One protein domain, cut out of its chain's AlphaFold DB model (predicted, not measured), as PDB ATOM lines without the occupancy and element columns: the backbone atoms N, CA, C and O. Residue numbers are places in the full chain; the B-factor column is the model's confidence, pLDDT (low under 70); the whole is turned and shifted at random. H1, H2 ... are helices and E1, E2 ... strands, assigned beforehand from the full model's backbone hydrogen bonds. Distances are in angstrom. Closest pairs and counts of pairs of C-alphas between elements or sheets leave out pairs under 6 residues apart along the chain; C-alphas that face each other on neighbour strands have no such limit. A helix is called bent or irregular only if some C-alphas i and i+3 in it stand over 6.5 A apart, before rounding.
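What this domain is: This is residues 11 to 219 of the 234 residues of an uncharacterized protein of Aliterella atlantica CENA595 (UniProt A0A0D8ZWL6). A strongly twisted sheet, E3, E10, E7 and E4, makes the middle of an elongated domain, with one arm of the bent helix H2 and helix H3 covering one face. At one end of the long axis lies a smaller sheet, E5, E6, E11 and E12, reached as E4 runs on into E5; towards the other end lie the hairpin E8 and E9 and helix H1, while the hairpin E1 and E2 lies beside E4. The 209 printed residues have three named helices and twelve named strands, in the order H1 E1 E2 H2 E3 H3 E4 E5 E6 E7 E8 E9 E10 E11 E12. Both four-stranded sheets are antiparallel, and the class is mixed, helices and strands. The whole is compact, with a radius of gyration of the C-alphas of 19.2 A and spans of 64 by 39 by 37 A.

Where its parts are: Residues 11 to 35 hold no named element. H1, residues 36 to 46, begins with C-alpha 36 at (15.399, -52.196, -15.275) and is 15.4 A long. E1, residues 51 to 57, and E2, residues 63 to 69, measure 19.3 and 19.2 A. H2, residues 77 to 101, was assigned as one helix by its hydrogen bonds but is bent: C-alphas 85 and 88 are 7.1 A apart. Its arms are H2a, residues 77 to 85, 12.1 A, and H2b, residues 88 to 101, 20.0 A, at a steep tilt of 45 degrees. E3 is residues 103 to 107, and H3, residues 122 to 131, is 14.3 A long. E4, residues 138 to 144, spans 19.4 A from C-alpha 138 at (3.106, -37.826, -2.683). E5 is residues 147 to 150, E6 157 to 161, E7 164 to 170 with 19.7 A, E8 172 to 175 and E9 178 to 181. E10, residues 188 to 193, spans 16.8 A. E11 is residues 198 to 201, and E12, residues 207 to 209, ends with C-alpha 209 at (21.518, -22.849, 17.178).

How they stand to each other: In the sheet E3, E10, E7, E4, two N and O pairs within hydrogen-bond range are N 167 and O 190, 2.8 A, between E7 and E10, and N 168 and O 140, 2.8 A, between E7 and E4. H2b and H3 are on the same face of this sheet, making two layers, helices on one face of a sheet. H2b has a height over the sheet of 9.7 A and runs slantwise to the strands, at 40 degrees to E10 on the local plane. H3 has a height of 9.0 A, lies over E10 and runs along the strands, at 20 degrees to E10 on the local plane. H2b touches H3 with residues 94 to 99 alone, about perpendicular at 75 degrees; the closest C-alphas, of Ala 95 and Trp 122, are 5.0 A apart. E4 runs on into E5 at 62 degrees, and E6 into E7 at 66 degrees. In the hairpin E5 and E6, N 159 and O 149 are 2.8 A apart; between E6 and E11, N 200 and O 158 are 2.8 A apart. In the hairpin E1 and E2, N 54 and O 66 are 2.8 A apart. The closest C-alphas of E1 and E4, of Ile 56 and Phe 143, are 6.2 A apart. E7 runs on into E8 at 36 degrees, and in the hairpin E8 and E9, N 173 and O 180 are 2.8 A apart. The closest C-alphas of H2a and E9, of Pro 77 and Thr 178, are 6.4 A apart. H1 touches no helix. In H1, H2a, H2b and H3 every O i to N i+4 pair is within hydrogen-bond range.

The domain as a whole: The two C-alphas farthest apart, of Arg 45 and Thr 204, are 63.6 A apart. The printed part has no cut. The link from E3 to H3, 14 residues, is long; in it residues 118 to 119 pair antiparallel with residues 103 to 104 of E3. The mean pLDDT of the printed part is 90.7, and residue 31 and residues 111 to 115 are under 70.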
ATOM      1  N   GLU A  11      -7.486 -44.473  14.008       88.94
ATOM      2  CA  GLU A  11      -7.774 -44.587  12.579       88.94
ATOM      3  C   GLU A  11      -6.825 -43.759  11.703       88.94
ATOM      4  O   GLU A  11      -6.614 -44.098  10.542       88.94
ATOM      5  N   MET A  12      -6.212 -42.701  12.246       92.38
ATOM      6  CA  MET A  12      -5.176 -41.948  11.540       92.38
ATOM      7  C   MET A  12      -3.815 -42.645  11.609       92.38
ATOM      8  O   MET A  12      -2.969 -42.375  10.764       92.38
ATOM      9  N   MET A  13      -3.586 -43.529  12.582       92.50
ATOM     10  CA  MET A  13      -2.282 -44.162  12.806       92.50
ATOM     11  C   MET A  13      -2.022 -45.338  11.862       92.50
ATOM     12  O   MET A  13      -0.869 -45.679  11.623       92.50
ATOM     13  N   ILE A  14      -3.064 -45.959  11.311       94.81
ATOM     14  CA  ILE A  14      -2.944 -47.189  10.521       94.81
ATOM     15  C   ILE A  14      -3.142 -46.865   9.041       94.81
ATOM     16  O   ILE A  14      -4.104 -46.195   8.668       94.81
ATOM     17  N   ALA A  15      -2.244 -47.361   8.192       95.06
ATOM     18  CA  ALA A  15      -2.363 -47.196   6.751       95.06
ATOM     19  C   ALA A  15      -3.434 -48.144   6.186       95.06
ATOM     20  O   ALA A  15      -3.555 -49.282   6.660       95.06
ATOM     21  N   PRO A  16      -4.177 -47.732   5.144       95.44
ATOM     22  CA  PRO A  16      -5.131 -48.603   4.469       95.44
ATOM     23  C   PRO A  16      -4.441 -49.856   3.915       95.44
ATOM     24  O   PRO A  16      -3.235 -49.866   3.657       95.44
ATOM     25  N   GLN A  17      -5.198 -50.937   3.735       94.62
ATOM     26  CA  GLN A  17      -4.652 -52.161   3.153       94.62
ATOM     27  C   GLN A  17      -4.452 -52.018   1.646       94.62
ATOM     28  O   GLN A  17      -5.293 -51.452   0.949       94.62
ATOM     29  N   HIS A  18      -3.356 -52.587   1.146       95.06
ATOM     30  CA  HIS A  18      -3.087 -52.640  -0.282       95.06
ATOM     31  C   HIS A  18      -4.041 -53.626  -0.983       95.06
ATOM     32  O   HIS A  18      -4.165 -54.762  -0.513       95.06
ATOM     33  N   PRO A  19      -4.656 -53.281  -2.133       94.38
ATOM     34  CA  PRO A  19      -5.508 -54.210  -2.889       94.38
ATOM     35  C   PRO A  19      -4.787 -55.500  -3.311       94.38
ATOM     36  O   PRO A  19      -5.381 -56.570  -3.391       94.38
ATOM     37  N   LEU A  20      -3.480 -55.393  -3.549       93.06
ATOM     38  CA  LEU A  20      -2.575 -56.491  -3.908       93.06
ATOM     39  C   LEU A  20      -1.710 -56.940  -2.716       93.06
ATOM     40  O   LEU A  20      -0.535 -57.244  -2.895       93.06
ATOM     41  N   ALA A  21      -2.246 -56.934  -1.490       89.44
ATOM     42  CA  ALA A  21      -1.470 -57.240  -0.281       89.44
ATOM     43  C   ALA A  21      -0.731 -58.590  -0.344       89.44
ATOM     44  O   ALA A  21       0.388 -58.699   0.144       89.44
ATOM     45  N   THR A  22      -1.315 -59.598  -0.997       89.50
ATOM     46  CA  THR A  22      -0.689 -60.919  -1.193       89.50
ATOM     47  C   THR A  22       0.551 -60.884  -2.083       89.50
ATOM     48  O   THR A  22       1.347 -61.817  -2.051       89.50
ATOM     49  N   ASN A  23       0.708 -59.831  -2.886       91.25
ATOM     50  CA  ASN A  23       1.789 -59.695  -3.853       91.25
ATOM     51  C   ASN A  23       2.946 -58.839  -3.323       91.25
ATOM     52  O   ASN A  23       3.998 -58.812  -3.953       91.25
ATOM     53  N   LEU A  24       2.770 -58.164  -2.180       85.44
ATOM     54  CA  LEU A  24       3.822 -57.360  -1.543       85.44
ATOM     55  C   LEU A  24       5.044 -58.208  -1.165       85.44
ATOM     56  O   LEU A  24       6.167 -57.723  -1.194       85.44
ATOM     57  N   GLU A  25       4.827 -59.491  -0.865       83.88
ATOM     58  CA  GLU A  25       5.885 -60.435  -0.494       83.88
ATOM     59  C   GLU A  25       6.578 -61.107  -1.680       83.88
ATOM     60  O   GLU A  25       7.559 -61.834  -1.496       83.88
ATOM     61  N   LEU A  26       6.102 -60.868  -2.904       84.88
ATOM     62  CA  LEU A  26       6.731 -61.422  -4.093       84.88
ATOM     63  C   LEU A  26       8.064 -60.718  -4.352       84.88
ATOM     64  O   LEU A  26       8.159 -59.494  -4.411       84.88
ATOM     65  N   LEU A  27       9.111 -61.522  -4.525       79.31
ATOM     66  CA  LEU A  27      10.457 -61.016  -4.742       79.31
ATOM     67  C   LEU A  27      10.631 -60.535  -6.180       79.31
ATOM     68  O   LEU A  27      10.311 -61.240  -7.138       79.31
ATOM     69  N   LEU A  28      11.230 -59.357  -6.317       82.38
ATOM     70  CA  LEU A  28      11.784 -58.894  -7.580       82.38
ATOM     71  C   LEU A  28      13.256 -59.303  -7.679       82.38
ATOM     72  O   LEU A  28      13.936 -59.362  -6.649       82.38
ATOM     73  N   PRO A  29      13.771 -59.556  -8.895       78.50
ATOM     74  CA  PRO A  29      15.195 -59.765  -9.093       78.50
ATOM     75  C   PRO A  29      16.018 -58.592  -8.560       78.50
ATOM     76  O   PRO A  29      15.555 -57.445  -8.519       78.50
ATOM     77  N   ASP A  30      17.252 -58.898  -8.175       74.25
ATOM     78  CA  ASP A  30      18.216 -57.903  -7.732       74.25
ATOM     79  C   ASP A  30      18.567 -56.946  -8.881       74.25
ATOM     80  O   ASP A  30      18.921 -57.373  -9.982       74.25
ATOM     81  N   ILE A  31      18.503 -55.644  -8.600       68.75
ATOM     82  CA  ILE A  31      18.835 -54.563  -9.538       68.75
ATOM     83  C   ILE A  31      20.296 -54.662 -10.002       68.75
ATOM     84  O   ILE A  31      20.612 -54.250 -11.114       68.75
ATOM     85  N   GLN A  32      21.189 -55.254  -9.203       73.75
ATOM     86  CA  GLN A  32      22.585 -55.463  -9.609       73.75
ATOM     87  C   GLN A  32      22.747 -56.530 -10.703       73.75
ATOM     88  O   GLN A  32      23.753 -56.537 -11.413       73.75
ATOM     89  N   HIS A  33      21.770 -57.429 -10.842       77.62
ATOM     90  CA  HIS A  33      21.862 -58.622 -11.685       77.62
ATOM     91  C   HIS A  33      20.836 -58.650 -12.827       77.62
ATOM     92  O   HIS A  33      20.987 -59.446 -13.755       77.62
ATOM     93  N   SER A  34      19.829 -57.776 -12.791       82.62
ATOM     94  CA  SER A  34      18.763 -57.687 -13.789       82.62
ATOM     95  C   SER A  34      18.633 -56.280 -14.355       82.62
ATOM     96  O   SER A  34      18.855 -55.280 -13.677       82.62
ATOM     97  N   SER A  35      18.231 -56.190 -15.623       85.88
ATOM     98  CA  SER A  35      17.968 -54.887 -16.244       85.88
ATOM     99  C   SER A  35      16.689 -54.250 -15.685       85.88
ATOM    100  O   SER A  35      15.732 -54.951 -15.349       85.88
ATOM    101  N   LEU A  36      16.616 -52.914 -15.671       84.12
ATOM    102  CA  LEU A  36      15.399 -52.196 -15.275       84.12
ATOM    103  C   LEU A  36      14.174 -52.630 -16.106       84.12
ATOM    104  O   LEU A  36      13.085 -52.799 -15.569       84.12
ATOM    105  N   ALA A  37      14.353 -52.879 -17.407       87.19
ATOM    106  CA  ALA A  37      13.275 -53.344 -18.281       87.19
ATOM    107  C   ALA A  37      12.741 -54.732 -17.883       87.19
ATOM    108  O   ALA A  37      11.534 -54.965 -17.929       87.19
ATOM    109  N   GLU A  38      13.625 -55.643 -17.467       88.69
ATOM    110  CA  GLU A  38      13.253 -56.970 -16.970       88.69
ATOM    111  C   GLU A  38      12.481 -56.874 -15.650       88.69
ATOM    112  O   GLU A  38      11.419 -57.479 -15.508       88.69
ATOM    113  N   ILE A  39      12.969 -56.053 -14.719       86.75
ATOM    114  CA  ILE A  39      12.303 -55.783 -13.443       86.75
ATOM    115  C   ILE A  39      10.892 -55.236 -13.668       86.75
ATOM    116  O   ILE A  39       9.935 -55.752 -13.091       86.75
ATOM    117  N   ILE A  40      10.752 -54.240 -14.544       88.69
ATOM    118  CA  ILE A  40       9.458 -53.649 -14.900       88.69
ATOM    119  C   ILE A  40       8.534 -54.707 -15.513       88.69
ATOM    120  O   ILE A  40       7.355 -54.773 -15.166       88.69
ATOM    121  N   ALA A  41       9.048 -55.558 -16.404       90.94
ATOM    122  CA  ALA A  41       8.254 -56.616 -17.022       90.94
ATOM    123  C   ALA A  41       7.724 -57.623 -15.987       90.94
ATOM    124  O   ALA A  41       6.558 -58.019 -16.064       90.94
ATOM    125  N   ILE A  42       8.542 -57.998 -14.999       90.81
ATOM    126  CA  ILE A  42       8.141 -58.887 -13.900       90.81
ATOM    127  C   ILE A  42       7.121 -58.197 -12.992       90.81
ATOM    128  O   ILE A  42       6.077 -58.788 -12.721       90.81
ATOM    129  N   GLN A  43       7.359 -56.938 -12.596       92.06
ATOM    130  CA  GLN A  43       6.400 -56.160 -11.800       92.06
ATOM    131  C   GLN A  43       5.021 -56.117 -12.459       92.06
ATOM    132  O   GLN A  43       4.016 -56.351 -11.791       92.06
ATOM    133  N   LYS A  44       4.960 -55.872 -13.775       93.06
ATOM    134  CA  LYS A  44       3.692 -55.850 -14.519       93.06
ATOM    135  C   LYS A  44       3.039 -57.228 -14.600       93.06
ATOM    136  O   LYS A  44       1.844 -57.341 -14.334       93.06
ATOM    137  N   ARG A  45       3.806 -58.262 -14.964       93.81
ATOM    138  CA  ARG A  45       3.304 -59.635 -15.149       93.81
ATOM    139  C   ARG A  45       2.741 -60.208 -13.852       93.81
ATOM    140  O   ARG A  45       1.629 -60.728 -13.852       93.81
ATOM    141  N   ASP A  46       3.506 -60.089 -12.774       93.62
ATOM    142  CA  ASP A  46       3.193 -60.698 -11.479       93.62
ATOM    143  C   ASP A  46       2.441 -59.728 -10.559       93.62
ATOM    144  O   ASP A  46       2.045 -60.092  -9.453       93.62
ATOM    145  N   ARG A  47       2.192 -58.503 -11.044       94.25
ATOM    146  CA  ARG A  47       1.418 -57.463 -10.363       94.25
ATOM    147  C   ARG A  47       1.998 -57.185  -8.978       94.25
ATOM    148  O   ARG A  47       1.285 -57.222  -7.978       94.25
ATOM    149  N   ILE A  48       3.313 -56.973  -8.945       93.88
ATOM    150  CA  ILE A  48       4.089 -56.711  -7.731       93.88
ATOM    151  C   ILE A  48       4.077 -55.197  -7.478       93.88
ATOM    152  O   ILE A  48       4.601 -54.463  -8.327       93.88
ATOM    153  N   PRO A  49       3.498 -54.728  -6.355       94.56
ATOM    154  CA  PRO A  49       3.431 -53.306  -6.032       94.56
ATOM    155  C   PRO A  49       4.808 -52.641  -6.011       94.56
ATOM    156  O   PRO A  49       5.787 -53.220  -5.540       94.56
ATOM    157  N   GLY A  50       4.878 -51.405  -6.496       93.31
ATOM    158  CA  GLY A  50       6.064 -50.551  -6.400       93.31
ATOM    159  C   GLY A  50       6.125 -49.733  -5.111       93.31
ATOM    160  O   GLY A  50       6.867 -48.755  -5.046       93.31
ATOM    161  N   ILE A  51       5.311 -50.088  -4.115       93.62
ATOM    162  CA  ILE A  51       5.111 -49.311  -2.895       93.62
ATOM    163  C   ILE A  51       5.248 -50.153  -1.641       93.62
ATOM    164  O   ILE A  51       5.302 -51.381  -1.662       93.62
ATOM    165  N   VAL A  52       5.326 -49.433  -0.532       92.50
ATOM    166  CA  VAL A  52       6.005 -49.915   0.646       92.50
ATOM    167  C   VAL A  52       5.437 -49.236   1.874       92.50
ATOM    168  O   VAL A  52       5.391 -48.015   1.944       92.50
ATOM    169  N   LYS A  53       4.961 -49.997   2.857       93.12
ATOM    170  CA  LYS A  53       4.470 -49.407   4.103       93.12
ATOM    171  C   LYS A  53       5.627 -49.002   5.025       93.12
ATOM    172  O   LYS A  53       6.329 -49.859   5.567       93.12
ATOM    173  N   ARG A  54       5.799 -47.701   5.251       93.62
ATOM    174  CA  ARG A  54       6.734 -47.152   6.243       93.62
ATOM    175  C   ARG A  54       6.030 -46.937   7.579       93.62
ATOM    176  O   ARG A  54       4.844 -46.613   7.623       93.62
ATOM    177  N   ILE A  55       6.779 -47.133   8.659       94.38
ATOM    178  CA  ILE A  55       6.343 -46.931  10.041       94.38
ATOM    179  C   ILE A  55       7.120 -45.738  10.589       94.38
ATOM    180  O   ILE A  55       8.334 -45.808  10.753       94.38
ATOM    181  N   ILE A  56       6.422 -44.644  10.873       95.44
ATOM    182  CA  ILE A  56       7.012 -43.385  11.315       95.44
ATOM    183  C   ILE A  56       6.727 -43.186  12.802       95.44
ATOM    184  O   ILE A  56       5.559 -43.125  13.200       95.44
ATOM    185  N   PRO A  57       7.764 -43.075  13.646       93.44
ATOM    186  CA  PRO A  57       7.588 -42.741  15.049       93.44
ATOM    187  C   PRO A  57       6.855 -41.412  15.227       93.44
ATOM    188  O   PRO A  57       7.143 -40.416  14.559       93.44
ATOM    189  N   TRP A  58       5.907 -41.417  16.157       88.06
ATOM    190  CA  TRP A  58       5.310 -40.214  16.726       88.06
ATOM    191  C   TRP A  58       6.028 -39.848  18.031       88.06
ATOM    192  O   TRP A  58       6.407 -38.699  18.248       88.06
ATOM    193  N   ASP A  59       6.261 -40.855  18.874       84.88
ATOM    194  CA  ASP A  59       7.063 -40.777  20.090       84.88
ATOM    195  C   ASP A  59       7.805 -42.107  20.332       84.88
ATOM    196  O   ASP A  59       7.971 -42.922  19.425       84.88
ATOM    197  N   THR A  60       8.290 -42.337  21.554       82.31
ATOM    198  CA  THR A  60       9.034 -43.554  21.923       82.31
ATOM    199  C   THR A  60       8.173 -44.816  22.039       82.31
ATOM    200  O   THR A  60       8.712 -45.905  22.228       82.31
ATOM    201  N   SER A  61       6.851 -44.685  21.976       86.38
ATOM    202  CA  SER A  61       5.869 -45.741  22.233       86.38
ATOM    203  C   SER A  61       4.793 -45.869  21.154       86.38
ATOM    204  O   SER A  61       4.103 -46.886  21.102       86.38
ATOM    205  N   THR A  62       4.646 -44.862  20.295       90.56
ATOM    206  CA  THR A  62       3.628 -44.810  19.252       90.56
ATOM    207  C   THR A  62       4.231 -44.449  17.901       90.56
ATOM    208  O   THR A  62       5.192 -43.685  17.787       90.56
ATOM    209  N   SER A  63       3.638 -45.011  16.853       94.19
ATOM    210  CA  SER A  63       4.033 -44.812  15.463       94.19
ATOM    211  C   SER A  63       2.808 -44.830  14.566       94.19
ATOM    212  O   SER A  63       1.798 -45.446  14.907       94.19
ATOM    213  N   TRP A  64       2.915 -44.202  13.406       95.44
ATOM    214  CA  TRP A  64       1.889 -44.227  12.376       95.44
ATOM    215  C   TRP A  64       2.441 -44.791  11.074       95.44
ATOM    216  O   TRP A  64       3.648 -44.836  10.856       95.44
ATOM    217  N   GLU A  65       1.548 -45.249  10.213       95.88
ATOM    218  CA  GLU A  65       1.900 -45.924   8.973       95.88
ATOM    219  C   GLU A  65       1.482 -45.094   7.758       95.88
ATOM    220  O   GLU A  65       0.433 -44.436   7.765       95.88
ATOM    221  N   TYR A  66       2.254 -45.187   6.678       96.38
ATOM    222  CA  TYR A  66       1.858 -44.711   5.351       96.38
ATOM    223  C   TYR A  66       2.532 -45.526   4.246       96.38
ATOM    224  O   TYR A  66       3.480 -46.268   4.506       96.38
ATOM    225  N   TRP A  67       2.027 -45.405   3.020       95.56
ATOM    226  CA  TRP A  67       2.619 -46.029   1.839       95.56
ATOM    227  C   TRP A  67       3.593 -45.071   1.150       95.56
ATOM    228  O   TRP A  67       3.250 -43.926   0.877       95.56
ATOM    229  N   TRP A  68       4.789 -45.563   0.850       93.06
ATOM    230  CA  TRP A  68       5.865 -44.862   0.163       93.06
ATOM    231  C   TRP A  68       6.237 -45.578  -1.138       93.06
ATOM    232  O   TRP A  68       6.161 -46.805  -1.224       93.06
ATOM    233  N   CYS A  69       6.642 -44.808  -2.144       91.94
ATOM    234  CA  CYS A  69       7.103 -45.306  -3.435       91.94
ATOM    235  C   CYS A  69       8.544 -45.797  -3.342       91.94
ATOM    236  O   CYS A  69       9.438 -45.035  -2.998       91.94
ATOM    237  N   ILE A  70       8.798 -47.051  -3.704       88.19
ATOM    238  CA  ILE A  70      10.168 -47.563  -3.744       88.19
ATOM    239  C   ILE A  70      10.902 -46.894  -4.920       88.19
ATOM    240  O   ILE A  70      10.416 -46.989  -6.054       88.19
ATOM    241  N   PRO A  71      12.075 -46.270  -4.702       80.75
ATOM    242  CA  PRO A  71      12.899 -45.760  -5.793       80.75
ATOM    243  C   PRO A  71      13.189 -46.838  -6.848       80.75
ATOM    244  O   PRO A  71      13.274 -48.027  -6.540       80.75
ATOM    245  N   ASP A  72      13.315 -46.419  -8.107       81.19
ATOM    246  CA  ASP A  72      13.591 -47.281  -9.269       81.19
ATOM    247  C   ASP A  72      12.538 -48.366  -9.575       81.19
ATOM    248  O   ASP A  72      12.736 -49.207 -10.458       81.19
ATOM    249  N   ARG A  73      11.383 -48.345  -8.898       87.44
ATOM    250  CA  ARG A  73      10.227 -49.185  -9.229       87.44
ATOM    251  C   ARG A  73       9.196 -48.394 -10.021       87.44
ATOM    252  O   ARG A  73       9.027 -47.187  -9.854       87.44
ATOM    253  N   ILE A  74       8.475 -49.103 -10.883       93.56
ATOM    254  CA  ILE A  74       7.219 -48.580 -11.424       93.56
ATOM    255  C   ILE A  74       6.114 -48.727 -10.385       93.56
ATOM    256  O   ILE A  74       6.112 -49.685  -9.613       93.56
ATOM    257  N   LEU A  75       5.153 -47.815 -10.435       95.44
ATOM    258  CA  LEU A  75       3.904 -47.893  -9.698       95.44
ATOM    259  C   LEU A  75       2.809 -48.411 -10.628       95.44
ATOM    260  O   LEU A  75       2.652 -47.944 -11.768       95.44
ATOM    261  N   LEU A  76       2.053 -49.379 -10.128       96.38
ATOM    262  CA  LEU A  76       0.843 -49.878 -10.765       96.38
ATOM    263  C   LEU A  76      -0.317 -48.889 -10.537       96.38
ATOM    264  O   LEU A  76      -0.271 -48.099  -9.593       96.38
ATOM    265  N   PRO A  77      -1.382 -48.921 -11.360       95.94
ATOM    266  CA  PRO A  77      -2.569 -48.094 -11.127       95.94
ATOM    267  C   PRO A  77      -3.157 -48.243  -9.713       95.94
ATOM    268  O   PRO A  77      -3.579 -47.255  -9.123       95.94
ATOM    269  N   GLU A  78      -3.120 -49.452  -9.149       96.88
ATOM    270  CA  GLU A  78      -3.596 -49.754  -7.792       96.88
ATOM    271  C   GLU A  78      -2.749 -49.076  -6.716       96.88
ATOM    272  O   GLU A  78      -3.289 -48.623  -5.707       96.88
ATOM    273  N   ASP A  79      -1.437 -48.984  -6.942       96.62
ATOM    274  CA  ASP A  79      -0.515 -48.304  -6.036       96.62
ATOM    275  C   ASP A  79      -0.872 -46.811  -5.985       96.62
ATOM    276  O   ASP A  79      -0.987 -46.218  -4.913       96.62
ATOM    277  N   VAL A  80      -1.100 -46.205  -7.156       96.50
ATOM    278  CA  VAL A  80      -1.441 -44.781  -7.282       96.50
ATOM    279  C   VAL A  80      -2.821 -44.478  -6.708       96.50
ATOM    280  O   VAL A  80      -2.965 -43.493  -5.986       96.50
ATOM    281  N   GLU A  81      -3.823 -45.316  -6.978       96.75
ATOM    282  CA  GLU A  81      -5.164 -45.160  -6.405       96.75
ATOM    283  C   GLU A  81      -5.113 -45.203  -4.872       96.75
ATOM    284  O   GLU A  81      -5.698 -44.344  -4.206       96.75
ATOM    285  N   LEU A  82      -4.349 -46.142  -4.305       97.00
ATOM    286  CA  LEU A  82      -4.148 -46.233  -2.863       97.00
ATOM    287  C   LEU A  82      -3.485 -44.969  -2.308       97.00
ATOM    288  O   LEU A  82      -4.030 -44.363  -1.385       97.00
ATOM    289  N   LEU A  83      -2.355 -44.545  -2.887       96.31
ATOM    290  CA  LEU A  83      -1.623 -43.345  -2.470       96.31
ATOM    291  C   LEU A  83      -2.513 -42.095  -2.511       96.31
ATOM    292  O   LEU A  83      -2.554 -41.335  -1.546       96.31
ATOM    293  N   GLN A  84      -3.280 -41.906  -3.588       95.38
ATOM    294  CA  GLN A  84      -4.186 -40.765  -3.743       95.38
ATOM    295  C   GLN A  84      -5.351 -40.810  -2.751       95.38
ATOM    296  O   GLN A  84      -5.730 -39.774  -2.201       95.38
ATOM    297  N   SER A  85      -5.910 -41.997  -2.501       96.12
ATOM    298  CA  SER A  85      -7.001 -42.165  -1.535       96.12
ATOM    299  C   SER A  85      -6.562 -41.883  -0.094       96.12
ATOM    300  O   SER A  85      -7.348 -41.373   0.703       96.12
ATOM    301  N   ASP A  86      -5.296 -42.171   0.225       96.75
ATOM    302  CA  ASP A  86      -4.716 -42.033   1.560       96.75
ATOM    303  C   ASP A  86      -4.057 -40.662   1.802       96.75
ATOM    304  O   ASP A  86      -3.883 -40.229   2.945       96.75
ATOM    305  N   LEU A  87      -3.745 -39.929   0.729       95.38
ATOM    306  CA  LEU A  87      -3.117 -38.609   0.774       95.38
ATOM    307  C   LEU A  87      -3.808 -37.620   1.737       95.38
ATOM    308  O   LEU A  87      -3.091 -36.925   2.465       95.38
ATOM    309  N   PRO A  88      -5.156 -37.539   1.829       95.62
ATOM    310  CA  PRO A  88      -5.817 -36.667   2.800       95.62
ATOM    311  C   PRO A  88      -5.512 -37.038   4.258       95.62
ATOM    312  O   PRO A  88      -5.336 -36.140   5.087       95.62
ATOM    313  N   ARG A  89      -5.415 -38.339   4.579       96.62
ATOM    314  CA  ARG A  89      -5.060 -38.812   5.927       96.62
ATOM    315  C   ARG A  89      -3.630 -38.404   6.252       96.62
ATOM    316  O   ARG A  89      -3.424 -37.738   7.265       96.62
ATOM    317  N   VAL A  90      -2.673 -38.722   5.378       96.94
ATOM    318  CA  VAL A  90      -1.254 -38.366   5.567       96.94
ATOM    319  C   VAL A  90      -1.090 -36.852   5.703       96.94
ATOM    320  O   VAL A  90      -0.487 -36.377   6.661       96.94
ATOM    321  N   THR A  91      -1.727 -36.077   4.825       96.31
ATOM    322  CA  THR A  91      -1.738 -34.608   4.891       96.31
ATOM    323  C   THR A  91      -2.263 -34.094   6.232       96.31
ATOM    324  O   THR A  91      -1.710 -33.151   6.794       96.31
ATOM    325  N   SER A  92      -3.312 -34.712   6.782       96.50
ATOM    326  CA  SER A  92      -3.852 -34.333   8.092       96.50
ATOM    327  C   SER A  92      -2.863 -34.608   9.231       96.50
ATOM    328  O   SER A  92      -2.744 -33.785  10.139       96.50
ATOM    329  N   ILE A  93      -2.117 -35.716   9.171       96.62
ATOM    330  CA  ILE A  93      -1.050 -36.030  10.135       96.62
ATOM    331  C   ILE A  93       0.063 -34.981  10.057       96.62
ATOM    332  O   ILE A  93       0.417 -34.382  11.072       96.62
ATOM    333  N   LEU A  94       0.569 -34.698   8.853       96.88
ATOM    334  CA  LEU A  94       1.626 -33.704   8.641       96.88
ATOM    335  C   LEU A  94       1.186 -32.301   9.075       96.88
ATOM    336  O   LEU A  94       1.943 -31.581   9.723       96.88
ATOM    337  N   ALA A  95      -0.065 -31.929   8.805       97.00
ATOM    338  CA  ALA A  95      -0.615 -30.659   9.256       97.00
ATOM    339  C   ALA A  95      -0.657 -30.548  10.785       97.00
ATOM    340  O   ALA A  95      -0.377 -29.480  11.327       97.00
ATOM    341  N   LYS A  96      -0.950 -31.645  11.492       96.00
ATOM    342  CA  LYS A  96      -0.895 -31.694  12.959       96.00
ATOM    343  C   LYS A  96       0.535 -31.583  13.491       96.00
ATOM    344  O   LYS A  96       0.749 -30.840  14.448       96.00
ATOM    345  N   LEU A  97       1.499 -32.259  12.858       95.50
ATOM    346  CA  LEU A  97       2.929 -32.133  13.179       95.50
ATOM    347  C   LEU A  97       3.395 -30.677  13.060       95.50
ATOM    348  O   LEU A  97       3.977 -30.118  13.989       95.50
ATOM    349  N   VAL A  98       3.078 -30.045  11.931       97.25
ATOM    350  CA  VAL A  98       3.447 -28.658  11.635       97.25
ATOM    351  C   VAL A  98       2.736 -27.674  12.551       97.25
ATOM    352  O   VAL A  98       3.361 -26.740  13.039       97.25
ATOM    353  N   TRP A  99       1.455 -27.881  12.841       96.75
ATOM    354  CA  TRP A  99       0.742 -27.043  13.801       96.75
ATOM    355  C   TRP A  99       1.422 -27.071  15.176       96.75
ATOM    356  O   TRP A  99       1.654 -26.015  15.770       96.75
ATOM    357  N   LEU A 100       1.802 -28.264  15.645       95.25
ATOM    358  CA  LEU A 100       2.368 -28.470  16.976       95.25
ATOM    359  C   LEU A 100       3.799 -27.929  17.112       95.25
ATOM    360  O   LEU A 100       4.095 -27.214  18.069       95.25
ATOM    361  N   TRP A 101       4.683 -28.264  16.172       95.31
ATOM    362  CA  TRP A 101       6.126 -28.001  16.285       95.31
ATOM    363  C   TRP A 101       6.656 -26.945  15.314       95.31
ATOM    364  O   TRP A 101       7.752 -26.412  15.501       95.31
ATOM    365  N   GLY A 102       5.855 -26.594  14.314       95.69
ATOM    366  CA  GLY A 102       6.250 -25.727  13.220       95.69
ATOM    367  C   GLY A 102       7.132 -26.450  12.199       95.69
ATOM    368  O   GLY A 102       8.020 -27.232  12.536       95.69
ATOM    369  N   GLY A 103       6.888 -26.163  10.926       95.38
ATOM    370  CA  GLY A 103       7.713 -26.580   9.802       95.38
ATOM    371  C   GLY A 103       8.700 -25.492   9.387       95.38
ATOM    372  O   GLY A 103       8.417 -24.295   9.493       95.38
ATOM    373  N   ARG A 104       9.863 -25.913   8.893       93.94
ATOM    374  CA  ARG A 104      10.847 -25.068   8.203       93.94
ATOM    375  C   ARG A 104      11.021 -25.599   6.793       93.94
ATOM    376  O   ARG A 104      11.449 -26.737   6.628       93.94
ATOM    377  N   CYS A 105      10.642 -24.810   5.798       91.88
ATOM    378  CA  CYS A 105      10.755 -25.214   4.402       91.88
ATOM    379  C   CYS A 105      12.176 -24.990   3.885       91.88
ATOM    380  O   CYS A 105      12.771 -23.963   4.188       91.88
ATOM    381  N   ILE A 106      12.690 -25.926   3.096       88.94
ATOM    382  CA  ILE A 106      14.035 -25.907   2.523       88.94
ATOM    383  C   ILE A 106      13.892 -26.104   1.015       88.94
ATOM    384  O   ILE A 106      13.218 -27.034   0.567       88.94
ATOM    385  N   ASP A 107      14.527 -25.237   0.233       85.00
ATOM    386  CA  ASP A 107      14.690 -25.392  -1.213       85.00
ATOM    387  C   ASP A 107      16.168 -25.320  -1.624       85.00
ATOM    388  O   ASP A 107      17.047 -25.028  -0.813       85.00
ATOM    389  N   ALA A 108      16.446 -25.522  -2.913       77.62
ATOM    390  CA  ALA A 108      17.793 -25.392  -3.472       77.62
ATOM    391  C   ALA A 108      18.430 -23.993  -3.287       77.62
ATOM    392  O   ALA A 108      19.647 -23.854  -3.388       77.62
ATOM    393  N   ASN A 109      17.636 -22.950  -3.014       75.06
ATOM    394  CA  ASN A 109      18.127 -21.584  -2.809       75.06
ATOM    395  C   ASN A 109      18.393 -21.259  -1.334       75.06
ATOM    396  O   ASN A 109      18.909 -20.181  -1.019       75.06
ATOM    397  N   THR A 110      18.040 -22.167  -0.427       73.88
ATOM    398  CA  THR A 110      18.186 -21.985   1.011       73.88
ATOM    399  C   THR A 110      19.665 -22.083   1.381       73.88
ATOM    400  O   THR A 110      20.220 -23.167   1.529       73.88
ATOM    401  N   LYS A 111      20.325 -20.927   1.521       64.56
ATOM    402  CA  LYS A 111      21.767 -20.852   1.817       64.56
ATOM    403  C   LYS A 111      22.115 -21.209   3.260       64.56
ATOM    404  O   LYS A 111      23.215 -21.694   3.500       64.56
ATOM    405  N   GLN A 112      21.221 -20.926   4.210       64.44
ATOM    406  CA  GLN A 112      21.400 -21.230   5.631       64.44
ATOM    407  C   GLN A 112      20.053 -21.559   6.275       64.44
ATOM    408  O   GLN A 112      19.120 -20.755   6.231       64.44
ATOM    409  N   ALA A 113      19.954 -22.716   6.935       63.38
ATOM    410  CA  ALA A 113      18.706 -23.137   7.573       63.38
ATOM    411  C   ALA A 113      18.318 -22.270   8.794       63.38
ATOM    412  O   ALA A 113      17.168 -22.275   9.232       63.38
ATOM    413  N   SER A 114      19.260 -21.494   9.344       59.88
ATOM    414  CA  SER A 114      19.025 -20.563  10.457       59.88
ATOM    415  C   SER A 114      18.150 -19.360  10.094       59.88
ATOM    416  O   SER A 114      17.568 -18.755  10.993       59.88
ATOM    417  N   GLU A 115      18.026 -19.022   8.808       66.19
ATOM    418  CA  GLU A 115      17.172 -17.928   8.320       66.19
ATOM    419  C   GLU A 115      15.745 -18.391   7.980       66.19
ATOM    420  O   GLU A 115      14.889 -17.586   7.607       66.19
ATOM    421  N   LEU A 116      15.464 -19.691   8.118       77.06
ATOM    422  CA  LEU A 116      14.183 -20.259   7.726       77.06
ATOM    423  C   LEU A 116      13.053 -19.787   8.634       77.06
ATOM    424  O   LEU A 116      13.078 -19.947   9.859       77.06
ATOM    425  N   LYS A 117      12.006 -19.251   7.998       85.06
ATOM    426  CA  LYS A 117      10.763 -18.883   8.670       85.06
ATOM    427  C   LYS A 117      10.120 -20.143   9.251       85.06
ATOM    428  O   LYS A 117       9.854 -21.101   8.531       85.06
ATOM    429  N   LEU A 118       9.828 -20.104  10.548       91.38
ATOM    430  CA  LEU A 118       8.988 -21.102  11.198       91.38
ATOM    431  C   LEU A 118       7.529 -20.899  10.776       91.38
ATOM    432  O   LEU A 118       6.996 -19.792  10.884       91.38
ATOM    433  N   VAL A 119       6.888 -21.966  10.310       94.62
ATOM    434  CA  VAL A 119       5.519 -21.954   9.791       94.62
ATOM    435  C   VAL A 119       4.670 -22.958  10.562       94.62
ATOM    436  O   VAL A 119       5.066 -24.106  10.697       94.62
ATOM    437  N   HIS A 120       3.494 -22.548  11.038       96.69
ATOM    438  CA  HIS A 120       2.567 -23.421  11.783       96.69
ATOM    439  C   HIS A 120       1.306 -23.800  10.989       96.69
ATOM    440  O   HIS A 120       0.442 -24.505  11.503       96.69
ATOM    441  N   ASP A 121       1.194 -23.340   9.743       96.88
ATOM    442  CA  ASP A 121       0.097 -23.683   8.838       96.88
ATOM    443  C   ASP A 121       0.620 -24.547   7.684       96.88
ATOM    444  O   ASP A 121       1.475 -24.126   6.903       96.88
ATOM    445  N   TRP A 122       0.071 -25.754   7.538       96.19
ATOM    446  CA  TRP A 122       0.392 -26.644   6.422       96.19
ATOM    447  C   TRP A 122       0.111 -26.012   5.056       96.19
ATOM    448  O   TRP A 122       0.838 -26.252   4.095       96.19
ATOM    449  N   GLN A 123      -0.907 -25.156   4.948       95.12
ATOM    450  CA  GLN A 123      -1.217 -24.476   3.692       95.12
ATOM    451  C   GLN A 123      -0.128 -23.476   3.289       95.12
ATOM    452  O   GLN A 123       0.084 -23.252   2.099       95.12
ATOM    453  N   GLU A 124       0.591 -22.883   4.247       95.38
ATOM    454  CA  GLU A 124       1.769 -22.062   3.945       95.38
ATOM    455  C   GLU A 124       2.923 -22.919   3.397       95.38
ATOM    456  O   GLU A 124       3.596 -22.488   2.462       95.38
ATOM    457  N   ILE A 125       3.099 -24.148   3.898       94.88
ATOM    458  CA  ILE A 125       4.083 -25.105   3.362       94.88
ATOM    459  C   ILE A 125       3.711 -25.505   1.932       94.88
ATOM    460  O   ILE A 125       4.543 -25.413   1.036       94.88
ATOM    461  N   LEU A 126       2.450 -25.862   1.669       93.06
ATOM    462  CA  LEU A 126       2.014 -26.207   0.310       93.06
ATOM    463  C   LEU A 126       2.168 -25.037  -0.670       93.06
ATOM    464  O   LEU A 126       2.571 -25.246  -1.811       93.06
ATOM    465  N   LYS A 127       1.896 -23.798  -0.237       92.88
ATOM    466  CA  LYS A 127       2.148 -22.600  -1.057       92.88
ATOM    467  C   LYS A 127       3.632 -22.418  -1.358       92.88
ATOM    468  O   LYS A 127       3.973 -22.066  -2.481       92.88
ATOM    469  N   PHE A 128       4.506 -22.658  -0.379       92.38
ATOM    470  CA  PHE A 128       5.952 -22.644  -0.601       92.38
ATOM    471  C   PHE A 128       6.350 -23.646  -1.690       92.38
ATOM    472  O   PHE A 128       7.016 -23.263  -2.647       92.38
ATOM    473  N   VAL A 129       5.863 -24.885  -1.597       91.31
ATOM    474  CA  VAL A 129       6.137 -25.942  -2.582       91.31
ATOM    475  C   VAL A 129       5.600 -25.569  -3.973       91.31
ATOM    476  O   VAL A 129       6.279 -25.717  -4.984       91.31
ATOM    477  N   GLN A 130       4.402 -24.991  -4.051       90.25
ATOM    478  CA  GLN A 130       3.832 -24.530  -5.323       90.25
ATOM    479  C   GLN A 130       4.645 -23.398  -5.964       90.25
ATOM    480  O   GLN A 130       4.734 -23.328  -7.191       90.25
ATOM    481  N   ASN A 131       5.276 -22.535  -5.160       89.31
ATOM    482  CA  ASN A 131       6.141 -21.466  -5.662       89.31
ATOM    483  C   ASN A 131       7.436 -21.997  -6.294       89.31
ATOM    484  O   ASN A 131       8.053 -21.281  -7.083       89.31
ATOM    485  N   THR A 132       7.826 -23.246  -6.018       85.50
ATOM    486  CA  THR A 132       8.932 -23.922  -6.713       85.50
ATOM    487  C   THR A 132       8.474 -24.650  -7.983       85.50
ATOM    488  O   THR A 132       9.217 -25.463  -8.527       85.50
ATOM    489  N   ASN A 133       7.261 -24.361  -8.475       86.31
ATOM    490  CA  ASN A 133       6.587 -25.036  -9.594       86.31
ATOM    491  C   ASN A 133       6.324 -26.535  -9.372       86.31
ATOM    492  O   ASN A 133       6.030 -27.250 -10.330       86.31
ATOM    493  N   LEU A 134       6.377 -27.003  -8.124       87.75
ATOM    494  CA  LEU A 134       6.088 -28.386  -7.774       87.75
ATOM    495  C   LEU A 134       4.617 -28.529  -7.363       87.75
ATOM    496  O   LEU A 134       4.098 -27.744  -6.569       87.75
ATOM    497  N   LYS A 135       3.929 -29.549  -7.883       88.94
ATOM    498  CA  LYS A 135       2.600 -29.955  -7.396       88.94
ATOM    499  C   LYS A 135       2.716 -31.349  -6.783       88.94
ATOM    500  O   LYS A 135       2.713 -32.311  -7.544       88.94
ATOM    501  N   PRO A 136       2.876 -31.457  -5.455       89.38
ATOM    502  CA  PRO A 136       3.156 -32.740  -4.836       89.38
ATOM    503  C   PRO A 136       1.952 -33.670  -4.951       89.38
ATOM    504  O   PRO A 136       0.847 -33.307  -4.546       89.38
ATOM    505  N   ASP A 137       2.199 -34.865  -5.476       91.19
ATOM    506  CA  ASP A 137       1.244 -35.974  -5.500       91.19
ATOM    507  C   ASP A 137       1.463 -36.906  -4.303       91.19
ATOM    508  O   ASP A 137       0.523 -37.544  -3.832       91.19
ATOM    509  N   ILE A 138       2.703 -36.976  -3.804       92.44
ATOM    510  CA  ILE A 138       3.106 -37.826  -2.683       92.44
ATOM    511  C   ILE A 138       4.176 -37.142  -1.817       92.44
ATOM    512  O   ILE A 138       4.789 -36.148  -2.223       92.44
ATOM    513  N   PHE A 139       4.425 -37.720  -0.640       94.00
ATOM    514  CA  PHE A 139       5.458 -37.283   0.296       94.00
ATOM    515  C   PHE A 139       6.406 -38.437   0.618       94.00
ATOM    516  O   PHE A 139       5.923 -39.542   0.872       94.00
ATOM    517  N   ASP A 140       7.710 -38.164   0.661       93.69
ATOM    518  CA  ASP A 140       8.646 -39.009   1.409       93.69
ATOM    519  C   ASP A 140       8.809 -38.420   2.799       93.69
ATOM    520  O   ASP A 140       8.946 -37.206   2.954       93.69
ATOM    521  N   ILE A 141       8.722 -39.259   3.817       96.00
ATOM    522  CA  ILE A 141       8.742 -38.838   5.212       96.00
ATOM    523  C   ILE A 141       9.735 -39.715   5.949       96.00
ATOM    524  O   ILE A 141       9.478 -40.902   6.169       96.00
ATOM    525  N   ASP A 142      10.809 -39.083   6.399       95.00
ATOM    526  CA  ASP A 142      11.813 -39.664   7.269       95.00
ATOM    527  C   ASP A 142      11.630 -39.175   8.700       95.00
ATOM    528  O   ASP A 142      11.357 -38.000   8.958       95.00
ATOM    529  N   PHE A 143      11.829 -40.081   9.654       96.00
ATOM    530  CA  PHE A 143      12.050 -39.715  11.045       96.00
ATOM    531  C   PHE A 143      13.531 -39.843  11.373       96.00
ATOM    532  O   PHE A 143      14.120 -40.914  11.226       96.00
ATOM    533  N   LEU A 144      14.109 -38.757  11.869       95.31
ATOM    534  CA  LEU A 144      15.496 -38.682  12.281       95.31
ATOM    535  C   LEU A 144      15.539 -38.609  13.816       95.31
ATOM    536  O   LEU A 144      14.972 -37.682  14.405       95.31
ATOM    537  N   PRO A 145      16.158 -39.589  14.500       95.12
ATOM    538  CA  PRO A 145      16.192 -39.637  15.954       95.12
ATOM    539  C   PRO A 145      17.191 -38.628  16.537       95.12
ATOM    540  O   PRO A 145      18.068 -38.107  15.842       95.12
ATOM    541  N   LEU A 146      17.097 -38.411  17.856       95.94
ATOM    542  CA  LEU A 146      18.075 -37.621  18.611       95.94
ATOM    543  C   LEU A 146      19.490 -38.111  18.302       95.94
ATOM    544  O   LEU A 146      19.818 -39.270  18.561       95.94
ATOM    545  N   THR A 147      20.332 -37.208  17.817       96.44
ATOM    546  CA  THR A 147      21.722 -37.513  17.490       96.44
ATOM    547  C   THR A 147      22.651 -36.523  18.180       96.44
ATOM    548  O   THR A 147      22.414 -35.318  18.168       96.44
ATOM    549  N   VAL A 148      23.713 -37.049  18.792       96.88
ATOM    550  CA  VAL A 148      24.797 -36.277  19.411       96.88
ATOM    551  C   VAL A 148      26.108 -36.771  18.818       96.88
ATOM    552  O   VAL A 148      26.416 -37.956  18.943       96.88
ATOM    553  N   LYS A 149      26.858 -35.887  18.157       95.31
ATOM    554  CA  LYS A 149      28.133 -36.213  17.501       95.31
ATOM    555  C   LYS A 149      29.108 -35.042  17.591       95.31
ATOM    556  O   LYS A 149      28.694 -33.906  17.789       95.31
ATOM    557  N   GLU A 150      30.397 -35.323  17.448       94.12
ATOM    558  CA  GLU A 150      31.391 -34.281  17.169       94.12
ATOM    559  C   GLU A 150      31.096 -33.650  15.802       94.12
ATOM    560  O   GLU A 150      30.700 -34.350  14.866       94.12
ATOM    561  N   ASP A 151      31.251 -32.330  15.699       89.31
ATOM    562  CA  ASP A 151      31.112 -31.630  14.424       89.31
ATOM    563  C   ASP A 151      32.307 -31.962  13.520       89.31
ATOM    564  O   ASP A 151      33.466 -31.791  13.903       89.31
ATOM    565  N   SER A 152      32.031 -32.470  12.318       84.81
ATOM    566  CA  SER A 152      33.077 -32.943  11.404       84.81
ATOM    567  C   SER A 152      33.952 -31.819  10.852       84.81
ATOM    568  O   SER A 152      35.086 -32.074  10.450       84.81
ATOM    569  N   GLU A 153      33.434 -30.590  10.802       86.44
ATOM    570  CA  GLU A 153      34.162 -29.424  10.299       86.44
ATOM    571  C   GLU A 153      34.942 -28.720  11.418       86.44
ATOM    572  O   GLU A 153      36.011 -28.154  11.177       86.44
ATOM    573  N   GLN A 154      34.421 -28.762  12.646       88.88
ATOM    574  CA  GLN A 154      34.954 -28.082  13.820       88.88
ATOM    575  C   GLN A 154      34.958 -29.024  15.038       88.88
ATOM    576  O   GLN A 154      34.082 -28.921  15.900       88.88
ATOM    577  N   PRO A 155      35.977 -29.895  15.178       90.62
ATOM    578  CA  PRO A 155      36.034 -30.934  16.217       90.62
ATOM    579  C   PRO A 155      35.937 -30.431  17.668       90.62
ATOM    580  O   PRO A 155      35.653 -31.196  18.584       90.62
ATOM    581  N   GLN A 156      36.168 -29.138  17.904       94.38
ATOM    582  CA  GLN A 156      35.966 -28.483  19.197       94.38
ATOM    583  C   GLN A 156      34.484 -28.260  19.561       94.38
ATOM    584  O   GLN A 156      34.197 -27.753  20.648       94.38
ATOM    585  N   TYR A 157      33.546 -28.621  18.681       95.56
ATOM    586  CA  TYR A 157      32.108 -28.535  18.905       95.56
ATOM    587  C   TYR A 157      31.446 -29.914  18.950       95.56
ATOM    588  O   TYR A 157      31.765 -30.822  18.185       95.56
ATOM    589  N   ILE A 158      30.443 -30.031  19.818       96.75
ATOM    590  CA  ILE A 158      29.469 -31.120  19.812       96.75
ATOM    591  C   ILE A 158      28.187 -30.619  19.163       96.75
ATOM    592  O   ILE A 158      27.599 -29.634  19.614       96.75
ATOM    593  N   ALA A 159      27.746 -31.327  18.136       95.94
ATOM    594  CA  ALA A 159      26.488 -31.124  17.453       95.94
ATOM    595  C   ALA A 159      25.387 -31.982  18.088       95.94
ATOM    596  O   ALA A 159      25.571 -33.173  18.358       95.94
ATOM    597  N   VAL A 160      24.236 -31.362  18.341       96.56
ATOM    598  CA  VAL A 160      23.051 -32.005  18.914       96.56
ATOM    599  C   VAL A 160      21.841 -31.705  18.042       96.56
ATOM    600  O   VAL A 160      21.377 -30.566  17.976       96.56
ATOM    601  N   GLU A 161      21.292 -32.744  17.425       95.88
ATOM    602  CA  GLU A 161      20.056 -32.688  16.649       95.88
ATOM    603  C   GLU A 161      18.934 -33.386  17.414       95.88
ATOM    604  O   GLU A 161      19.003 -34.602  17.597       95.88
ATOM    605  N   PRO A 162      17.900 -32.660  17.888       95.56
ATOM    606  CA  PRO A 162      16.736 -33.294  18.477       95.56
ATOM    607  C   PRO A 162      15.958 -34.094  17.424       95.56
ATOM    608  O   PRO A 162      16.134 -33.871  16.223       95.56
ATOM    609  N   PRO A 163      15.062 -34.998  17.861       96.06
ATOM    610  CA  PRO A 163      14.221 -35.741  16.940       96.06
ATOM    611  C   PRO A 163      13.452 -34.810  16.005       96.06
ATOM    612  O   PRO A 163      12.929 -33.773  16.444       96.06
ATOM    613  N   HIS A 164      13.374 -35.174  14.734       95.88
ATOM    614  CA  HIS A 164      12.641 -34.400  13.747       95.88
ATOM    615  C   HIS A 164      12.124 -35.273  12.610       95.88
ATOM    616  O   HIS A 164      12.606 -36.380  12.378       95.88
ATOM    617  N   TRP A 165      11.129 -34.746  11.907       96.69
ATOM    618  CA  TRP A 165      10.648 -35.314  10.655       96.69
ATOM    619  C   TRP A 165      11.175 -34.485   9.498       96.69
ATOM    620  O   TRP A 165      11.118 -33.252   9.547       96.69
ATOM    621  N   HIS A 166      11.654 -35.159   8.463       95.56
ATOM    622  CA  HIS A 166      12.018 -34.560   7.188       95.56
ATOM    623  C   HIS A 166      11.027 -35.050   6.139       95.56
ATOM    624  O   HIS A 166      10.758 -36.241   6.037       95.56
ATOM    625  N   ILE A 167      10.397 -34.103   5.450       96.12
ATOM    626  CA  ILE A 167       9.302 -34.343   4.516       96.12
ATOM    627  C   ILE A 167       9.743 -33.815   3.160       96.12
ATOM    628  O   ILE A 167       9.893 -32.603   2.998       96.12
ATOM    629  N   GLU A 168       9.924 -34.697   2.193       94.50
ATOM    630  CA  GLU A 168      10.219 -34.343   0.810       94.50
ATOM    631  C   GLU A 168       8.968 -34.449  -0.060       94.50
ATOM    632  O   GLU A 168       8.074 -35.269   0.166       94.50
ATOM    633  N   PHE A 169       8.891 -33.574  -1.057       93.88
ATOM    634  CA  PHE A 169       7.728 -33.432  -1.921       93.88
ATOM    635  C   PHE A 169       8.041 -33.977  -3.313       93.88
ATOM    636  O   PHE A 169       9.029 -33.573  -3.922       93.88
ATOM    637  N   PHE A 170       7.168 -34.834  -3.851       92.06
ATOM    638  CA  PHE A 170       7.372 -35.436  -5.172       92.06
ATOM    639  C   PHE A 170       6.113 -35.426  -6.033       92.06
ATOM    640  O   PHE A 170       4.989 -35.424  -5.527       92.06
ATOM    641  N   GLN A 171       6.315 -35.470  -7.351       92.00
ATOM    642  CA  GLN A 171       5.250 -35.660  -8.336       92.00
ATOM    643  C   GLN A 171       5.315 -37.061  -8.944       92.00
ATOM    644  O   GLN A 171       6.385 -37.671  -9.032       92.00
ATOM    645  N   LEU A 172       4.171 -37.554  -9.403       92.31
ATOM    646  CA  LEU A 172       4.081 -38.792 -10.162       92.31
ATOM    647  C   LEU A 172       4.002 -38.490 -11.658       92.31
ATOM    648  O   LEU A 172       3.174 -37.705 -12.118       92.31
ATOM    649  N   GLN A 173       4.832 -39.171 -12.441       92.31
ATOM    650  CA  GLN A 173       4.817 -39.089 -13.894       92.31
ATOM    651  C   GLN A 173       4.210 -40.360 -14.492       92.31
ATOM    652  O   GLN A 173       4.656 -41.471 -14.209       92.31
ATOM    653  N   ALA A 174       3.211 -40.199 -15.360       92.88
ATOM    654  CA  ALA A 174       2.661 -41.308 -16.132       92.88
ATOM    655  C   ALA A 174       3.647 -41.761 -17.225       92.88
ATOM    656  O   ALA A 174       4.165 -40.948 -17.995       92.88
ATOM    657  N   VAL A 175       3.867 -43.072 -17.316       90.50
ATOM    658  CA  VAL A 175       4.734 -43.743 -18.290       90.50
ATOM    659  C   VAL A 175       3.991 -44.961 -18.847       90.50
ATOM    660  O   VAL A 175       3.990 -46.047 -18.261       90.50
ATOM    661  N   GLY A 176       3.336 -44.772 -19.995       88.81
ATOM    662  CA  GLY A 176       2.474 -45.790 -20.600       88.81
ATOM    663  C   GLY A 176       1.240 -46.069 -19.739       88.81
ATOM    664  O   GLY A 176       0.454 -45.168 -19.474       88.81
ATOM    665  N   ASP A 177       1.084 -47.321 -19.317       90.06
ATOM    666  CA  ASP A 177       0.041 -47.823 -18.411       90.06
ATOM    667  C   ASP A 177       0.474 -47.846 -16.930       90.06
ATOM    668  O   ASP A 177      -0.210 -48.421 -16.085       90.06
ATOM    669  N   THR A 178       1.623 -47.246 -16.614       93.62
ATOM    670  CA  THR A 178       2.227 -47.226 -15.274       93.62
ATOM    671  C   THR A 178       2.674 -45.830 -14.875       93.62
ATOM    672  O   THR A 178       2.586 -44.899 -15.674       93.62
ATOM    673  N   TYR A 179       3.171 -45.679 -13.649       94.88
ATOM    674  CA  TYR A 179       3.663 -44.405 -13.131       94.88
ATOM    675  C   TYR A 179       5.057 -44.556 -12.530       94.88
ATOM    676  O   TYR A 179       5.483 -45.658 -12.186       94.88
ATOM    677  N   GLN A 180       5.777 -43.448 -12.424       91.88
ATOM    678  CA  GLN A 180       7.090 -43.375 -11.795       91.88
ATOM    679  C   GLN A 180       7.193 -42.108 -10.956       91.88
ATOM    680  O   GLN A 180       6.524 -41.109 -11.231       91.88
ATOM    681  N   LEU A 181       8.050 -42.156  -9.941       89.88
ATOM    682  CA  LEU A 181       8.419 -40.976  -9.178       89.88
ATOM    683  C   LEU A 181       9.225 -40.028 -10.069       89.88
ATOM    684  O   LEU A 181      10.243 -40.428 -10.636       89.88
ATOM    685  N   GLN A 182       8.788 -38.778 -10.192       87.06
ATOM    686  CA  GLN A 182       9.576 -37.771 -10.884       87.06
ATOM    687  C   GLN A 182      10.747 -37.357  -9.989       87.06
ATOM    688  O   GLN A 182      10.556 -36.735  -8.945       87.06
ATOM    689  N   GLN A 183      11.969 -37.699 -10.399       75.50
ATOM    690  CA  GLN A 183      13.169 -37.186  -9.745       75.50
ATOM    691  C   GLN A 183      13.347 -35.712 -10.113       75.50
ATOM    692  O   GLN A 183      13.384 -35.351 -11.292       75.50
ATOM    693  N   HIS A 184      13.449 -34.855  -9.102       71.06
ATOM    694  CA  HIS A 184      13.759 -33.443  -9.278       71.06
ATOM    695  C   HIS A 184      15.216 -33.194  -8.895       71.06
ATOM    696  O   HIS A 184      15.678 -33.664  -7.862       71.06
ATOM    697  N   GLU A 185      15.937 -32.424  -9.714       70.56
ATOM    698  CA  GLU A 185      17.326 -32.031  -9.418       70.56
ATOM    699  C   GLU A 185      17.424 -31.085  -8.210       70.56
ATOM    700  O   GLU A 185      18.480 -30.961  -7.595       70.56
ATOM    701  N   ASN A 186      16.322 -30.413  -7.867       74.25
ATOM    702  CA  ASN A 186      16.272 -29.417  -6.808       74.25
ATOM    703  C   ASN A 186      15.515 -29.956  -5.597       74.25
ATOM    704  O   ASN A 186      14.345 -30.325  -5.708       74.25
ATOM    705  N   LEU A 187      16.169 -29.910  -4.436       79.88
ATOM    706  CA  LEU A 187      15.561 -30.208  -3.145       79.88
ATOM    707  C   LEU A 187      14.353 -29.291  -2.901       79.88
ATOM    708  O   LEU A 187      14.455 -28.072  -3.049       79.88
ATOM    709  N   CYS A 188      13.232 -29.877  -2.488       89.88
ATOM    710  CA  CYS A 188      12.081 -29.171  -1.938       89.88
ATOM    711  C   CYS A 188      11.556 -29.998  -0.768       89.88
ATOM    712  O   CYS A 188      11.047 -31.102  -0.961       89.88
ATOM    713  N   SER A 189      11.727 -29.494   0.451       93.19
ATOM    714  CA  SER A 189      11.397 -30.253   1.653       93.19
ATOM    715  C   SER A 189      10.944 -29.376   2.814       93.19
ATOM    716  O   SER A 189      11.011 -28.146   2.771       93.19
ATOM    717  N   CYS A 190      10.439 -30.014   3.863       94.94
ATOM    718  CA  CYS A 190      10.080 -29.393   5.125       94.94
ATOM    719  C   CYS A 190      10.647 -30.210   6.285       94.94
ATOM    720  O   CYS A 190      10.517 -31.431   6.309       94.94
ATOM    721  N   GLN A 191      11.233 -29.533   7.270       94.81
ATOM    722  CA  GLN A 191      11.651 -30.156   8.520       94.81
ATOM    723  C   GLN A 191      10.786 -29.699   9.691       94.81
ATOM    724  O   GLN A 191      10.586 -28.497   9.903       94.81
ATOM    725  N   VAL A 192      10.331 -30.658  10.496       96.19
ATOM    726  CA  VAL A 192       9.544 -30.433  11.713       96.19
ATOM    727  C   VAL A 192      10.353 -30.909  12.912       96.19
ATOM    728  O   VAL A 192      10.499 -32.107  13.134       96.19
ATOM    729  N   TRP A 193      10.893 -29.969  13.685       94.69
ATOM    730  CA  TRP A 193      11.811 -30.260  14.787       94.69
ATOM    731  C   TRP A 193      11.107 -30.253  16.142       94.69
ATOM    732  O   TRP A 193      10.424 -29.289  16.482       94.69
ATOM    733  N   THR A 194      11.365 -31.263  16.972       95.00
ATOM    734  CA  THR A 194      10.841 -31.311  18.354       95.00
ATOM    735  C   THR A 194      11.579 -30.374  19.322       95.00
ATOM    736  O   THR A 194      11.125 -30.143  20.443       95.00
ATOM    737  N   GLY A 195      12.711 -29.803  18.900       93.06
ATOM    738  CA  GLY A 195      13.532 -28.890  19.688       93.06
ATOM    739  C   GLY A 195      14.442 -28.028  18.815       93.06
ATOM    740  O   GLY A 195      14.353 -28.051  17.591       93.06
ATOM    741  N   LYS A 196      15.329 -27.251  19.445       93.12
ATOM    742  CA  LYS A 196      16.309 -26.432  18.721       93.12
ATOM    743  C   LYS A 196      17.624 -27.209  18.583       93.12
ATOM    744  O   LYS A 196      18.239 -27.460  19.618       93.12
ATOM    745  N   PRO A 197      18.051 -27.583  17.368       93.88
ATOM    746  CA  PRO A 197      19.369 -28.155  17.128       93.88
ATOM    747  C   PRO A 197      20.467 -27.126  17.426       93.88
ATOM    748  O   PRO A 197      20.283 -25.927  17.193       93.88
ATOM    749  N   PHE A 198      21.588 -27.567  17.997       94.12
ATOM    750  CA  PHE A 198      22.673 -26.670  18.398       94.12
ATOM    751  C   PHE A 198      24.063 -27.303  18.295       94.12
ATOM    752  O   PHE A 198      24.234 -28.503  18.494       94.12
ATOM    753  N   LEU A 199      25.057 -26.446  18.061       94.88
ATOM    754  CA  LEU A 199      26.471 -26.711  18.296       94.88
ATOM    755  C   LEU A 199      26.856 -26.193  19.677       94.88
ATOM    756  O   LEU A 199      26.427 -25.106  20.064       94.88
ATOM    757  N   ARG A 200      27.692 -26.932  20.404       96.75
ATOM    758  CA  ARG A 200      28.244 -26.503  21.691       96.75
ATOM    759  C   ARG A 200      29.755 -26.665  21.725       96.75
ATOM    760  O   ARG A 200      30.245 -27.776  21.562       96.75
ATOM    761  N   HIS A 201      30.473 -25.575  21.975       97.00
ATOM    762  CA  HIS A 201      31.925 -25.595  22.108       97.00
ATOM    763  C   HIS A 201      32.323 -26.339  23.390       97.00
ATOM    764  O   HIS A 201      31.784 -26.063  24.465       97.00
ATOM    765  N   LEU A 202      33.288 -27.253  23.290       95.50
ATOM    766  CA  LEU A 202      33.728 -28.113  24.390       95.50
ATOM    767  C   LEU A 202      34.365 -27.318  25.538       95.50
ATOM    768  O   LEU A 202      33.962 -27.477  26.688       95.50
ATOM    769  N   ASP A 203      35.297 -26.415  25.226       95.62
ATOM    770  CA  ASP A 203      36.036 -25.669  26.258       95.62
ATOM    771  C   ASP A 203      35.293 -24.446  26.817       95.62
ATOM    772  O   ASP A 203      35.339 -24.181  28.017       95.62
ATOM    773  N   THR A 204      34.612 -23.673  25.964       95.75
ATOM    774  CA  THR A 204      33.960 -22.414  26.375       95.75
ATOM    775  C   THR A 204      32.512 -22.603  26.817       95.75
ATOM    776  O   THR A 204      31.928 -21.693  27.404       95.75
ATOM    777  N   ALA A 205      31.920 -23.769  26.531       90.94
ATOM    778  CA  ALA A 205      30.501 -24.070  26.702       90.94
ATOM    779  C   ALA A 205      29.535 -23.157  25.916       90.94
ATOM    780  O   ALA A 205      28.323 -23.247  26.140       90.94
ATOM    781  N   GLU A 206      30.038 -22.324  24.997       95.31
ATOM    782  CA  GLU A 206      29.235 -21.490  24.099       95.31
ATOM    783  C   GLU A 206      28.352 -22.363  23.199       95.31
ATOM    784  O   GLU A 206      28.799 -23.405  22.719       95.31
ATOM    785  N   ALA A 207      27.099 -21.952  22.981       93.81
ATOM    786  CA  ALA A 207      26.138 -22.705  22.186       93.81
ATOM    787  C   ALA A 207      25.495 -21.846  21.093       93.81
ATOM    788  O   ALA A 207      25.002 -20.749  21.363       93.81
ATOM    789  N   THR A 208      25.423 -22.402  19.885       92.75
ATOM    790  CA  THR A 208      24.858 -21.750  18.699       92.75
ATOM    791  C   THR A 208      23.800 -22.648  18.078       92.75
ATOM    792  O   THR A 208      24.048 -23.823  17.828       92.75
ATOM    793  N   ILE A 209      22.613 -22.105  17.813       91.62
ATOM    794  CA  ILE A 209      21.518 -22.849  17.178       91.62
ATOM    795  C   ILE A 209      21.788 -22.969  15.673       91.62
ATOM    796  O   ILE A 209      22.001 -21.951  15.014       91.62
ATOM    797  N   ARG A 210      21.731 -24.191  15.129       87.81
ATOM    798  CA  ARG A 210      21.954 -24.495  13.703       87.81
ATOM    799  C   ARG A 210      21.031 -25.612  13.235       87.81
ATOM    800  O   ARG A 210      21.034 -26.672  13.838       87.81
ATOM    801  N   TYR A 211      20.265 -25.376  12.169       87.50
ATOM    802  CA  TYR A 211      19.295 -26.338  11.612       87.50
ATOM    803  C   TYR A 211      19.821 -27.086  10.376       87.50
ATOM    804  O   TYR A 211      19.087 -27.841   9.756       87.50
ATOM    805  N   ASP A 212      21.072 -26.846   9.996       85.62
ATOM    806  CA  ASP A 212      21.731 -27.345   8.787       85.62
ATOM    807  C   ASP A 212      22.884 -28.311   9.104       85.62
ATOM    808  O   ASP A 212      23.819 -28.418   8.318       85.62
ATOM    809  N   MET A 213      22.858 -28.972  10.267       87.31
ATOM    810  CA  MET A 213      23.964 -29.838  10.698       87.31
ATOM    811  C   MET A 213      23.938 -31.215  10.020       87.31
ATOM    812  O   MET A 213      25.000 -31.764   9.747       87.31
ATOM    813  N   TRP A 214      22.751 -31.764   9.738       87.56
ATOM    814  CA  TRP A 214      22.539 -33.037   9.035       87.56
ATOM    815  C   TRP A 214      23.359 -34.210   9.607       87.56
ATOM    816  O   TRP A 214      23.881 -35.050   8.874       87.56
ATOM    817  N   ILE A 215      23.492 -34.273  10.936       90.44
ATOM    818  CA  ILE A 215      24.304 -35.302  11.615       90.44
ATOM    819  C   ILE A 215      23.527 -36.591  11.903       90.44
ATOM    820  O   ILE A 215      24.127 -37.661  12.102       90.44
ATOM    821  N   SER A 216      22.203 -36.482  11.985       91.25
ATOM    822  CA  SER A 216      21.279 -37.591  12.174       91.25
ATOM    823  C   SER A 216      21.096 -38.388  10.883       91.25
ATOM    824  O   SER A 216      21.468 -37.964   9.792       91.25
ATOM    825  N   GLN A 217      20.603 -39.614  11.028       92.12
ATOM    826  CA  GLN A 217      20.321 -40.519   9.916       92.12
ATOM    827  C   GLN A 217      18.875 -41.002  10.038       92.12
ATOM    828  O   GLN A 217      18.424 -41.196  11.174       92.12
ATOM    829  N   PRO A 218      18.158 -41.214   8.922       91.81
ATOM    830  CA  PRO A 218      16.797 -41.735   8.958       91.81
ATOM    831  C   PRO A 218      16.699 -43.073   9.699       91.81
ATOM    832  O   PRO A 218      17.556 -43.951   9.571       91.81
ATOM    833  N   LEU A 219      15.634 -43.239  10.484       88.62
ATOM    834  CA  LEU A 219      15.263 -44.519  11.073       88.62
ATOM    835  C   LEU A 219      14.327 -45.271  10.119       88.62
ATOM    836  O   LEU A 219      13.117 -45.040  10.111       88.62
TER     837      LEU A 219